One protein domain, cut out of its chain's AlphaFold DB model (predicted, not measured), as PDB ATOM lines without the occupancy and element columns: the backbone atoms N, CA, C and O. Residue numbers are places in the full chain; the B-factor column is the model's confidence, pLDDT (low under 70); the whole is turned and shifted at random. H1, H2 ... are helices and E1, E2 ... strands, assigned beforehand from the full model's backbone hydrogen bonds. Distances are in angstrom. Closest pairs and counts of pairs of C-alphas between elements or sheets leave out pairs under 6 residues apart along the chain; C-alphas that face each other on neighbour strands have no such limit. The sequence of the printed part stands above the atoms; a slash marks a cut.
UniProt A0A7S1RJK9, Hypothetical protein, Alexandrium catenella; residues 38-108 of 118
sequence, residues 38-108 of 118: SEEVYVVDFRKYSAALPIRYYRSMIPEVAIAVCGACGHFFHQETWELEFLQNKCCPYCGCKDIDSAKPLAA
ATOM      1  N   SER A  38     106.437 151.451 133.209       87.56
ATOM      2  CA  SER A  38     106.302 151.215 131.769       87.56
ATOM      3  C   SER A  38     105.115 151.966 131.161       87.56
ATOM      4  O   SER A  38     105.172 152.402 130.016       87.56
ATOM      5  N   GLU A  39     104.085 152.202 131.974       85.56
ATOM      6  CA  GLU A  39     102.863 152.923 131.629       85.56
ATOM      7  C   GLU A  39     103.114 154.430 131.464       85.56
ATOM      8  O   GLU A  39     102.334 155.129 130.832       85.56
ATOM      9  N   GLU A  40     104.211 154.959 132.005       87.31
ATOM     10  CA  GLU A  40     104.578 156.367 131.842       87.31
ATOM     11  C   GLU A  40     105.545 156.589 130.683       87.31
ATOM     12  O   GLU A  40     105.861 157.739 130.381       87.31
ATOM     13  N   VAL A  41     106.037 155.525 130.042       91.25
ATOM     14  CA  VAL A  41     107.092 155.601 129.029       91.25
ATOM     15  C   VAL A  41     106.529 155.348 127.635       91.25
ATOM     16  O   VAL A  41     105.864 154.351 127.370       91.25
ATOM     17  N   TYR A  42     106.879 156.226 126.700       90.00
ATOM     18  CA  TYR A  42     106.490 156.133 125.299       90.00
ATOM     19  C   TYR A  42     107.728 155.967 124.425       90.00
ATOM     20  O   TYR A  42     108.713 156.697 124.559       90.00
ATOM     21  N   VAL A  43     107.654 155.024 123.487       92.62
ATOM     22  CA  VAL A  43     108.729 154.734 122.535       92.62
ATOM     23  C   VAL A  43     108.224 154.985 121.123       92.62
ATOM     24  O   VAL A  43     107.310 154.311 120.646       92.62
ATOM     25  N   VAL A  44     108.841 155.940 120.435       92.75
ATOM     26  CA  VAL A  44     108.584 156.205 119.019       92.75
ATOM     27  C   VAL A  44     109.719 155.595 118.204       92.75
ATOM     28  O   VAL A  44     110.828 156.131 118.163       92.75
ATOM     29  N   ASP A  45     109.424 154.464 117.558       92.56
ATOM     30  CA  ASP A  45     110.362 153.710 116.724       92.56
ATOM     31  C   ASP A  45     109.884 153.653 115.265       92.56
ATOM     32  O   ASP A  45     108.904 152.984 114.922       92.56
ATOM     33  N   PHE A  46     110.610 154.351 114.391       92.44
ATOM     34  CA  PHE A  46     110.367 154.370 112.947       92.44
ATOM     35  C   PHE A  46     111.388 153.578 112.142       92.44
ATOM     36  O   PHE A  46     111.412 153.673 110.913       92.44
ATOM     37  N   ARG A  47     112.183 152.723 112.792       92.62
ATOM     38  CA  ARG A  47     113.193 151.916 112.098       92.62
ATOM     39  C   ARG A  47     112.607 150.920 111.107       92.62
ATOM     40  O   ARG A  47     113.294 150.539 110.166       92.62
ATOM     41  N   LYS A  48     111.319 150.581 111.246       87.75
ATOM     42  CA  LYS A  48     110.566 149.823 110.233       87.75
ATOM     43  C   LYS A  48     110.527 150.515 108.860       87.75
ATOM     44  O   LYS A  48     110.375 149.831 107.857       87.75
ATOM     45  N   TYR A  49     110.647 151.844 108.818       89.94
ATOM     46  CA  TYR A  49     110.711 152.627 107.581       89.94
ATOM     47  C   TYR A  49     112.154 152.931 107.163       89.94
ATOM     48  O   TYR A  49     112.459 152.926 105.975       89.94
ATOM     49  N   SER A  50     113.048 153.198 108.122       95.25
ATOM     50  CA  SER A  50     114.478 153.388 107.855       95.25
ATOM     51  C   SER A  50     115.319 153.142 109.103       95.25
ATOM     52  O   SER A  50     115.129 153.803 110.122       95.25
ATOM     53  N   ALA A  51     116.307 152.250 109.003       94.56
ATOM     54  CA  ALA A  51     117.210 151.908 110.104       94.56
ATOM     55  C   ALA A  51     118.053 153.096 110.612       94.56
ATOM     56  O   ALA A  51     118.557 153.045 111.730       94.56
ATOM     57  N   ALA A  52     118.192 154.159 109.812       95.88
ATOM     58  CA  ALA A  52     118.922 155.368 110.189       95.88
ATOM     59  C   ALA A  52     118.113 156.313 111.096       95.88
ATOM     60  O   ALA A  52     118.673 157.259 111.647       95.88
ATOM     61  N   LEU A  53     116.800 156.095 111.244       93.94
ATOM     62  CA  LEU A  53     115.969 156.933 112.103       93.94
ATOM     63  C   LEU A  53     116.220 156.607 113.584       93.94
ATOM     64  O   LEU A  53     116.205 155.432 113.963       93.94
ATOM     65  N   PRO A  54     116.408 157.627 114.440       92.25
ATOM     66  CA  PRO A  54     116.622 157.407 115.861       92.25
ATOM     67  C   PRO A  54     115.338 156.921 116.541       92.25
ATOM     68  O   PRO A  54     114.232 157.359 116.212       92.25
ATOM     69  N   ILE A  55     115.500 156.058 117.545       93.88
ATOM     70  CA  ILE A  55     114.430 155.755 118.499       93.88
ATOM     71  C   ILE A  55     114.316 156.938 119.456       93.88
ATOM     72  O   ILE A  55     115.330 157.425 119.963       93.88
ATOM     73  N   ARG A  56     113.093 157.394 119.717       92.81
ATOM     74  CA  ARG A  56     112.831 158.476 120.672       92.81
ATOM     75  C   ARG A  56     112.066 157.932 121.871       92.81
ATOM     76  O   ARG A  56     111.075 157.225 121.696       92.81
ATOM     77  N   TYR A  57     112.539 158.276 123.063       93.50
ATOM     78  CA  TYR A  57     111.971 157.863 124.343       93.50
ATOM     79  C   TYR A  57     111.398 159.084 125.051       93.50
ATOM     80  O   TYR A  57     112.043 160.131 125.099       93.50
ATOM     81  N   TYR A  58     110.200 158.937 125.601       93.38
ATOM     82  CA  TYR A  58     109.494 159.993 126.314       93.38
ATOM     83  C   TYR A  58     108.934 159.433 127.614       93.38
ATOM     84  O   TYR A  58     108.565 158.261 127.666       93.38
ATOM     85  N   ARG A  59     108.830 160.276 128.639       92.12
ATOM     86  CA  ARG A  59     108.131 159.965 129.887       92.12
ATOM     87  C   ARG A  59     106.991 160.964 130.084       92.12
ATOM     88  O   ARG A  59     107.206 162.157 129.866       92.12
ATOM     89  N   SER A  60     105.805 160.512 130.497       91.56
ATOM     90  CA  SER A  60     104.765 161.423 130.985       91.56
ATOM     91  C   SER A  60     105.188 162.004 132.330       91.56
ATOM     92  O   SER A  60     105.459 161.264 133.270       91.56
ATOM     93  N   MET A  61     105.228 163.331 132.411       90.31
ATOM     94  CA  MET A  61     105.488 164.059 133.658       90.31
ATOM     95  C   MET A  61     104.203 164.411 134.412       90.31
ATOM     96  O   MET A  61     104.273 164.892 135.537       90.31
ATOM     97  N   ILE A  62     103.041 164.212 133.780       89.69
ATOM     98  CA  ILE A  62     101.724 164.540 134.332       89.69
ATOM     99  C   ILE A  62     100.818 163.325 134.082       89.69
ATOM    100  O   ILE A  62     100.149 163.263 133.047       89.69
ATOM    101  N   PRO A  63     100.849 162.308 134.962       80.94
ATOM    102  CA  PRO A  63     100.115 161.053 134.773       80.94
ATOM    103  C   PRO A  63      98.596 161.228 134.663       80.94
ATOM    104  O   PRO A  63      97.922 160.404 134.052       80.94
ATOM    105  N   GLU A  64      98.051 162.303 135.233       87.75
ATOM    106  CA  GLU A  64      96.624 162.639 135.197       87.75
ATOM    107  C   GLU A  64      96.170 163.096 133.806       87.75
ATOM    108  O   GLU A  64      94.983 163.041 133.483       87.75
ATOM    109  N   VAL A  65      97.109 163.544 132.968       90.25
ATOM    110  CA  VAL A  65      96.827 163.911 131.585       90.25
ATOM    111  C   VAL A  65      96.935 162.659 130.729       90.25
ATOM    112  O   VAL A  65      98.025 162.177 130.427       90.25
ATOM    113  N   ALA A  66      95.783 162.148 130.304       90.00
ATOM    114  CA  ALA A  66      95.719 161.039 129.365       90.00
ATOM    115  C   ALA A  66      96.240 161.470 127.983       90.00
ATOM    116  O   ALA A  66      95.798 162.474 127.413       90.00
ATOM    117  N   ILE A  67      97.179 160.694 127.441       90.81
ATOM    118  CA  ILE A  67      97.873 160.988 126.187       90.81
ATOM    119  C   ILE A  67      97.607 159.871 125.174       90.81
ATOM    120  O   ILE A  67      97.699 158.687 125.492       90.81
ATOM    121  N   ALA A  68      97.338 160.257 123.929       90.25
ATOM    122  CA  ALA A  68      97.321 159.370 122.772       90.25
ATOM    123  C   ALA A  68      98.529 159.667 121.870       90.25
ATOM    124  O   ALA A  68      98.885 160.826 121.663       90.25
ATOM    125  N   VAL A  69      99.148 158.633 121.297       90.50
ATOM    126  CA  VAL A  69     100.276 158.787 120.361       90.50
ATOM    127  C   VAL A  69      99.928 158.133 119.038       90.50
ATOM    128  O   VAL A  69      99.606 156.950 119.021       90.50
ATOM    129  N   CYS A  70     100.039 158.877 117.935       89.88
ATOM    130  CA  CYS A  70      99.821 158.326 116.601       89.88
ATOM    131  C   CYS A  70     100.969 157.376 116.197       89.88
ATOM    132  O   CYS A  70     102.109 157.798 116.058       89.88
ATOM    133  N   GLY A  71     100.694 156.110 115.904       85.62
ATOM    134  CA  GLY A  71     101.661 155.092 115.491       85.62
ATOM    135  C   GLY A  71     102.190 155.265 114.065       85.62
ATOM    136  O   GLY A  71     103.141 154.578 113.685       85.62
ATOM    137  N   ALA A  72     101.597 156.168 113.277       88.19
ATOM    138  CA  ALA A  72     102.074 156.512 111.940       88.19
ATOM    139  C   ALA A  72     103.103 157.654 111.969       88.19
ATOM    140  O   ALA A  72     104.168 157.523 111.377       88.19
ATOM    141  N   CYS A  73     102.803 158.761 112.663       90.75
ATOM    142  CA  CYS A  73     103.660 159.957 112.683       90.75
ATOM    143  C   CYS A  73     104.354 160.223 114.029       90.75
ATOM    144  O   CYS A  73     105.308 160.997 114.089       90.75
ATOM    145  N   GLY A  74     103.928 159.558 115.104       91.25
ATOM    146  CA  GLY A  74     104.521 159.671 116.440       91.25
ATOM    147  C   GLY A  74     104.115 160.946 117.168       91.25
ATOM    148  O   GLY A  74     104.774 161.320 118.132       91.25
ATOM    149  N   HIS A  75     103.086 161.642 116.678       93.25
ATOM    150  CA  HIS A  75     102.585 162.859 117.299       93.25
ATOM    151  C   HIS A  75     101.770 162.522 118.549       93.25
ATOM    152  O   HIS A  75     100.993 161.563 118.539       93.25
ATOM    153  N   PHE A  76     101.972 163.309 119.601       93.62
ATOM    154  CA  PHE A  76     101.324 163.163 120.900       93.62
ATOM    155  C   PHE A  76     100.119 164.099 120.968       93.62
ATOM    156  O   PHE A  76     100.205 165.250 120.551       93.62
ATOM    157  N   PHE A  77      99.014 163.617 121.517       93.31
ATOM    158  CA  PHE A  77      97.774 164.362 121.686       93.31
ATOM    159  C   PHE A  77      97.254 164.159 123.099       93.31
ATOM    160  O   PHE A  77      97.462 163.100 123.690       93.31
ATOM    161  N   HIS A  78      96.491 165.121 123.608       93.50
ATOM    162  CA  HIS A  78      95.546 164.804 124.670       93.50
ATOM    163  C   HIS A  78      94.552 163.765 124.146       93.50
ATOM    164  O   HIS A  78      94.069 163.883 123.015       93.50
ATOM    165  N   GLN A  79      94.269 162.742 124.951       91.50
ATOM    166  CA  GLN A  79      93.441 161.616 124.519       91.50
ATOM    167  C   GLN A  79      92.049 162.076 124.059       91.50
ATOM    168  O   GLN A  79      91.608 161.674 122.987       91.50
ATOM    169  N   GLU A  80      91.410 162.987 124.796       92.06
ATOM    170  CA  GLU A  80      90.099 163.548 124.441       92.06
ATOM    171  C   GLU A  80      90.117 164.260 123.078       92.06
ATOM    172  O   GLU A  80      89.238 164.041 122.244       92.06
ATOM    173  N   THR A  81      91.148 165.070 122.806       91.00
ATOM    174  CA  THR A  81      91.295 165.764 121.517       91.00
ATOM    175  C   THR A  81      91.459 164.773 120.372       91.00
ATOM    176  O   THR A  81      90.841 164.937 119.322       91.00
ATOM    177  N   TRP A  82      92.267 163.727 120.571       91.31
ATOM    178  CA  TRP A  82      92.410 162.670 119.577       91.31
ATOM    179  C   TRP A  82      91.076 161.966 119.309       91.31
ATOM    180  O   TRP A  82      90.698 161.797 118.152       91.31
ATOM    181  N   GLU A  83      90.368 161.552 120.361       90.25
ATOM    182  CA  GLU A  83      89.103 160.826 120.247       90.25
ATOM    183  C   GLU A  83      88.045 161.652 119.517       90.25
ATOM    184  O   GLU A  83      87.400 161.139 118.600       90.25
ATOM    185  N   LEU A  84      87.908 162.935 119.861       91.56
ATOM    186  CA  LEU A  84      86.960 163.843 119.218       91.56
ATOM    187  C   LEU A  84      87.252 164.006 117.721       91.56
ATOM    188  O   LEU A  84      86.371 163.780 116.888       91.56
ATOM    189  N   GLU A  85      88.493 164.353 117.374       90.19
ATOM    190  CA  GLU A  85      88.909 164.561 115.982       90.19
ATOM    191  C   GLU A  85      88.796 163.275 115.162       90.19
ATOM    192  O   GLU A  85      88.294 163.278 114.033       90.19
ATOM    193  N   PHE A  86      89.195 162.140 115.737       87.81
ATOM    194  CA  PHE A  86      89.099 160.854 115.063       87.81
ATOM    195  C   PHE A  86      87.640 160.422 114.877       87.81
ATOM    196  O   PHE A  86      87.292 159.870 113.832       87.81
ATOM    197  N   LEU A  87      86.757 160.683 115.846       89.19
ATOM    198  CA  LEU A  87      85.330 160.394 115.709       89.19
ATOM    199  C   LEU A  87      84.712 161.150 114.530       89.19
ATOM    200  O   LEU A  87      83.946 160.529 113.785       89.19
ATOM    201  N   GLN A  88      85.085 162.419 114.345       92.31
ATOM    202  CA  GLN A  88      84.589 163.290 113.277       92.31
ATOM    203  C   GLN A  88      85.201 162.962 111.909       92.31
ATOM    204  O   GLN A  88      84.475 162.732 110.943       92.31
ATOM    205  N   ASN A  89      86.530 162.906 111.830       92.00
ATOM    206  CA  ASN A  89      87.266 162.910 110.563       92.00
ATOM    207  C   ASN A  89      87.806 161.529 110.159       92.00
ATOM    208  O   ASN A  89      88.230 161.335 109.017       92.00
ATOM    209  N   LYS A  90      87.780 160.554 111.078       89.56
ATOM    210  CA  LYS A  90      88.324 159.195 110.892       89.56
ATOM    211  C   LYS A  90      89.802 159.189 110.479       89.56
ATOM    212  O   LYS A  90      90.235 158.305 109.738       89.56
ATOM    213  N   CYS A  91      90.577 160.179 110.922       90.94
ATOM    214  CA  CYS A  91      92.005 160.276 110.640       90.94
ATOM    215  C   CYS A  91      92.782 161.000 111.751       90.94
ATOM    216  O   CYS A  91      92.206 161.705 112.574       90.94
ATOM    217  N   CYS A  92      94.106 160.823 111.768       91.25
ATOM    218  CA  CYS A  92      95.013 161.597 112.611       91.25
ATOM    219  C   CYS A  92      94.954 163.086 112.217       91.25
ATOM    220  O   CYS A  92      95.224 163.394 111.053       91.25
ATOM    221  N   PRO A  93      94.730 164.016 113.163       92.25
ATOM    222  CA  PRO A  93      94.619 165.445 112.853       92.25
ATOM    223  C   PRO A  93      95.951 166.082 112.421       92.25
ATOM    224  O   PRO A  93      95.960 167.169 111.856       92.25
ATOM    225  N   TYR A  94      97.085 165.406 112.651       94.19
ATOM    226  CA  TYR A  94      98.406 165.889 112.241       94.19
ATOM    227  C   TYR A  94      98.840 165.370 110.862       94.19
ATOM    228  O   TYR A  94      99.301 166.146 110.031       94.19
ATOM    229  N   CYS A  95      98.720 164.061 110.600       93.44
ATOM    230  CA  CYS A  95      99.232 163.450 109.363       93.44
ATOM    231  C   CYS A  95      98.158 162.890 108.419       93.44
ATOM    232  O   CYS A  95      98.500 162.396 107.347       93.44
ATOM    233  N   GLY A  96      96.880 162.898 108.807       91.69
ATOM    234  CA  GLY A  96      95.775 162.383 107.990       91.69
ATOM    235  C   GLY A  96      95.710 160.856 107.850       91.69
ATOM    236  O   GLY A  96      94.884 160.351 107.090       91.69
ATOM    237  N   CYS A  97      96.547 160.097 108.568       89.31
ATOM    238  CA  CYS A  97      96.502 158.632 108.556       89.31
ATOM    239  C   CYS A  97      95.162 158.117 109.110       89.31
ATOM    240  O   CYS A  97      94.688 158.616 110.128       89.31
ATOM    241  N   LYS A  98      94.563 157.120 108.446       86.75
ATOM    242  CA  LYS A  98      93.242 156.554 108.786       86.75
ATOM    243  C   LYS A  98      93.308 155.254 109.589       86.75
ATOM    244  O   LYS A  98      92.268 154.735 109.986       86.75
ATOM    245  N   ASP A  99      94.502 154.717 109.817       73.50
ATOM    246  CA  ASP A  99      94.657 153.433 110.499       73.50
ATOM    247  C   ASP A  99      94.282 153.572 111.982       73.50
ATOM    248  O   ASP A  99      94.966 154.254 112.741       73.50
ATOM    249  N   ILE A 100      93.188 152.922 112.398       56.47
ATOM    250  CA  ILE A 100      92.637 152.955 113.772       56.47
ATOM    251  C   ILE A 100      93.650 152.443 114.806       56.47
ATOM    252  O   ILE A 100      93.715 152.960 115.918       56.47
ATOM    253  N   ASP A 101      94.515 151.503 114.412       57.34
ATOM    254  CA  ASP A 101      95.586 150.961 115.261       57.34
ATOM    255  C   ASP A 101      96.676 151.987 115.608       57.34
ATOM    256  O   ASP A 101      97.605 151.691 116.370       57.34
ATOM    257  N   SER A 102      96.594 153.192 115.033       52.19
ATOM    258  CA  SER A 102      97.571 154.241 115.254       52.19
ATOM    259  C   SER A 102      97.354 155.023 116.544       52.19
ATOM    260  O   SER A 102      98.312 155.635 116.962       52.19
ATOM    261  N   ALA A 103      96.233 154.971 117.259       53.69
ATOM    262  CA  ALA A 103      96.193 155.533 118.616       53.69
ATOM    263  C   ALA A 103      95.843 154.456 119.620       53.69
ATOM    264  O   ALA A 103      94.695 154.044 119.753       53.69
ATOM    265  N   LYS A 104      96.866 153.989 120.329       53.81
ATOM    266  CA  LYS A 104      96.684 153.039 121.417       53.81
ATOM    267  C   LYS A 104      96.433 153.827 122.702       53.81
ATOM    268  O   LYS A 104      97.361 154.501 123.149       53.81
ATOM    269  N   PRO A 105      95.231 153.763 123.299       48.03
ATOM    270  CA  PRO A 105      95.075 154.156 124.690       48.03
ATOM    271  C   PRO A 105      95.953 153.249 125.561       48.03
ATOM    272  O   PRO A 105      96.120 152.060 125.268       48.03
ATOM    273  N   LEU A 106      96.512 153.818 126.630       47.53
ATOM    274  CA  LEU A 106      97.488 153.190 127.531       47.53
ATOM    275  C   LEU A 106      97.074 151.783 128.005       47.53
ATOM    276  O   LEU A 106      97.901 150.884 128.119       47.53
ATOM    277  N   ALA A 107      95.771 151.561 128.197       41.94
ATOM    278  CA  ALA A 107      95.211 150.296 128.665       41.94
ATOM    279  C   ALA A 107      95.294 149.130 127.652       41.94
ATOM    280  O   ALA A 107      95.081 147.982 128.032       41.94
ATOM    281  N   ALA A 108      95.583 149.390 126.370       37.97
ATOM    282  CA  ALA A 108      95.530 148.384 125.302       37.97
ATOM    283  C   ALA A 108      96.910 147.935 124.783       37.97
ATOM    284  O   ALA A 108      96.988 147.126 123.852       37.97
TER     285      ALA A 108
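What this domain is: This is residues 38 to 108 of the 118 residues of the protein "Hypothetical protein" of Alexandrium catenella (UniProt A0A7S1RJK9). With little regular structure, two small strand hairpins stand side by side, E1 with E2 and E3 with E4; the second is in the middle, and H1 follows it on the far side from the first. The 71 printed residues hold E1, E2, E3, E4 and H1 in that order, a mixed class with 25 residues in named elements. Both sheets are antiparallel; the whole is compact, radius of gyration of the C-alphas 12.4 A, spans 35 by 27 by 19 A.

How they stand to each other: E1, residues 41 to 44, and E2, residues 56 to 59, form a hairpin at 159 degrees, with N 42 and O 58 2.8 A apart. E3, residues 67 to 69, and E4, residues 76 to 78, form another at 146 degrees, with N 77 and O 68 2.8 A apart. E1 and E3 are only just apart, closest 8.4 A. H1, residues 79 to 89, has every O i to N i+4 pair within hydrogen-bond range; its closest C-alphas with E3 are Gln 79 and Ile 67, 4.8 A.

Where its parts are: E1 begins at C-alpha 41 (107.092, 155.601, 129.029); H1, 15.3 A long, ends at C-alpha 89 (87.266, 162.910, 110.563).

The domain as a whole: The printed part has no cut; the link E1 to E2 is long. Residues 100 to 108 are under pLDDT 70.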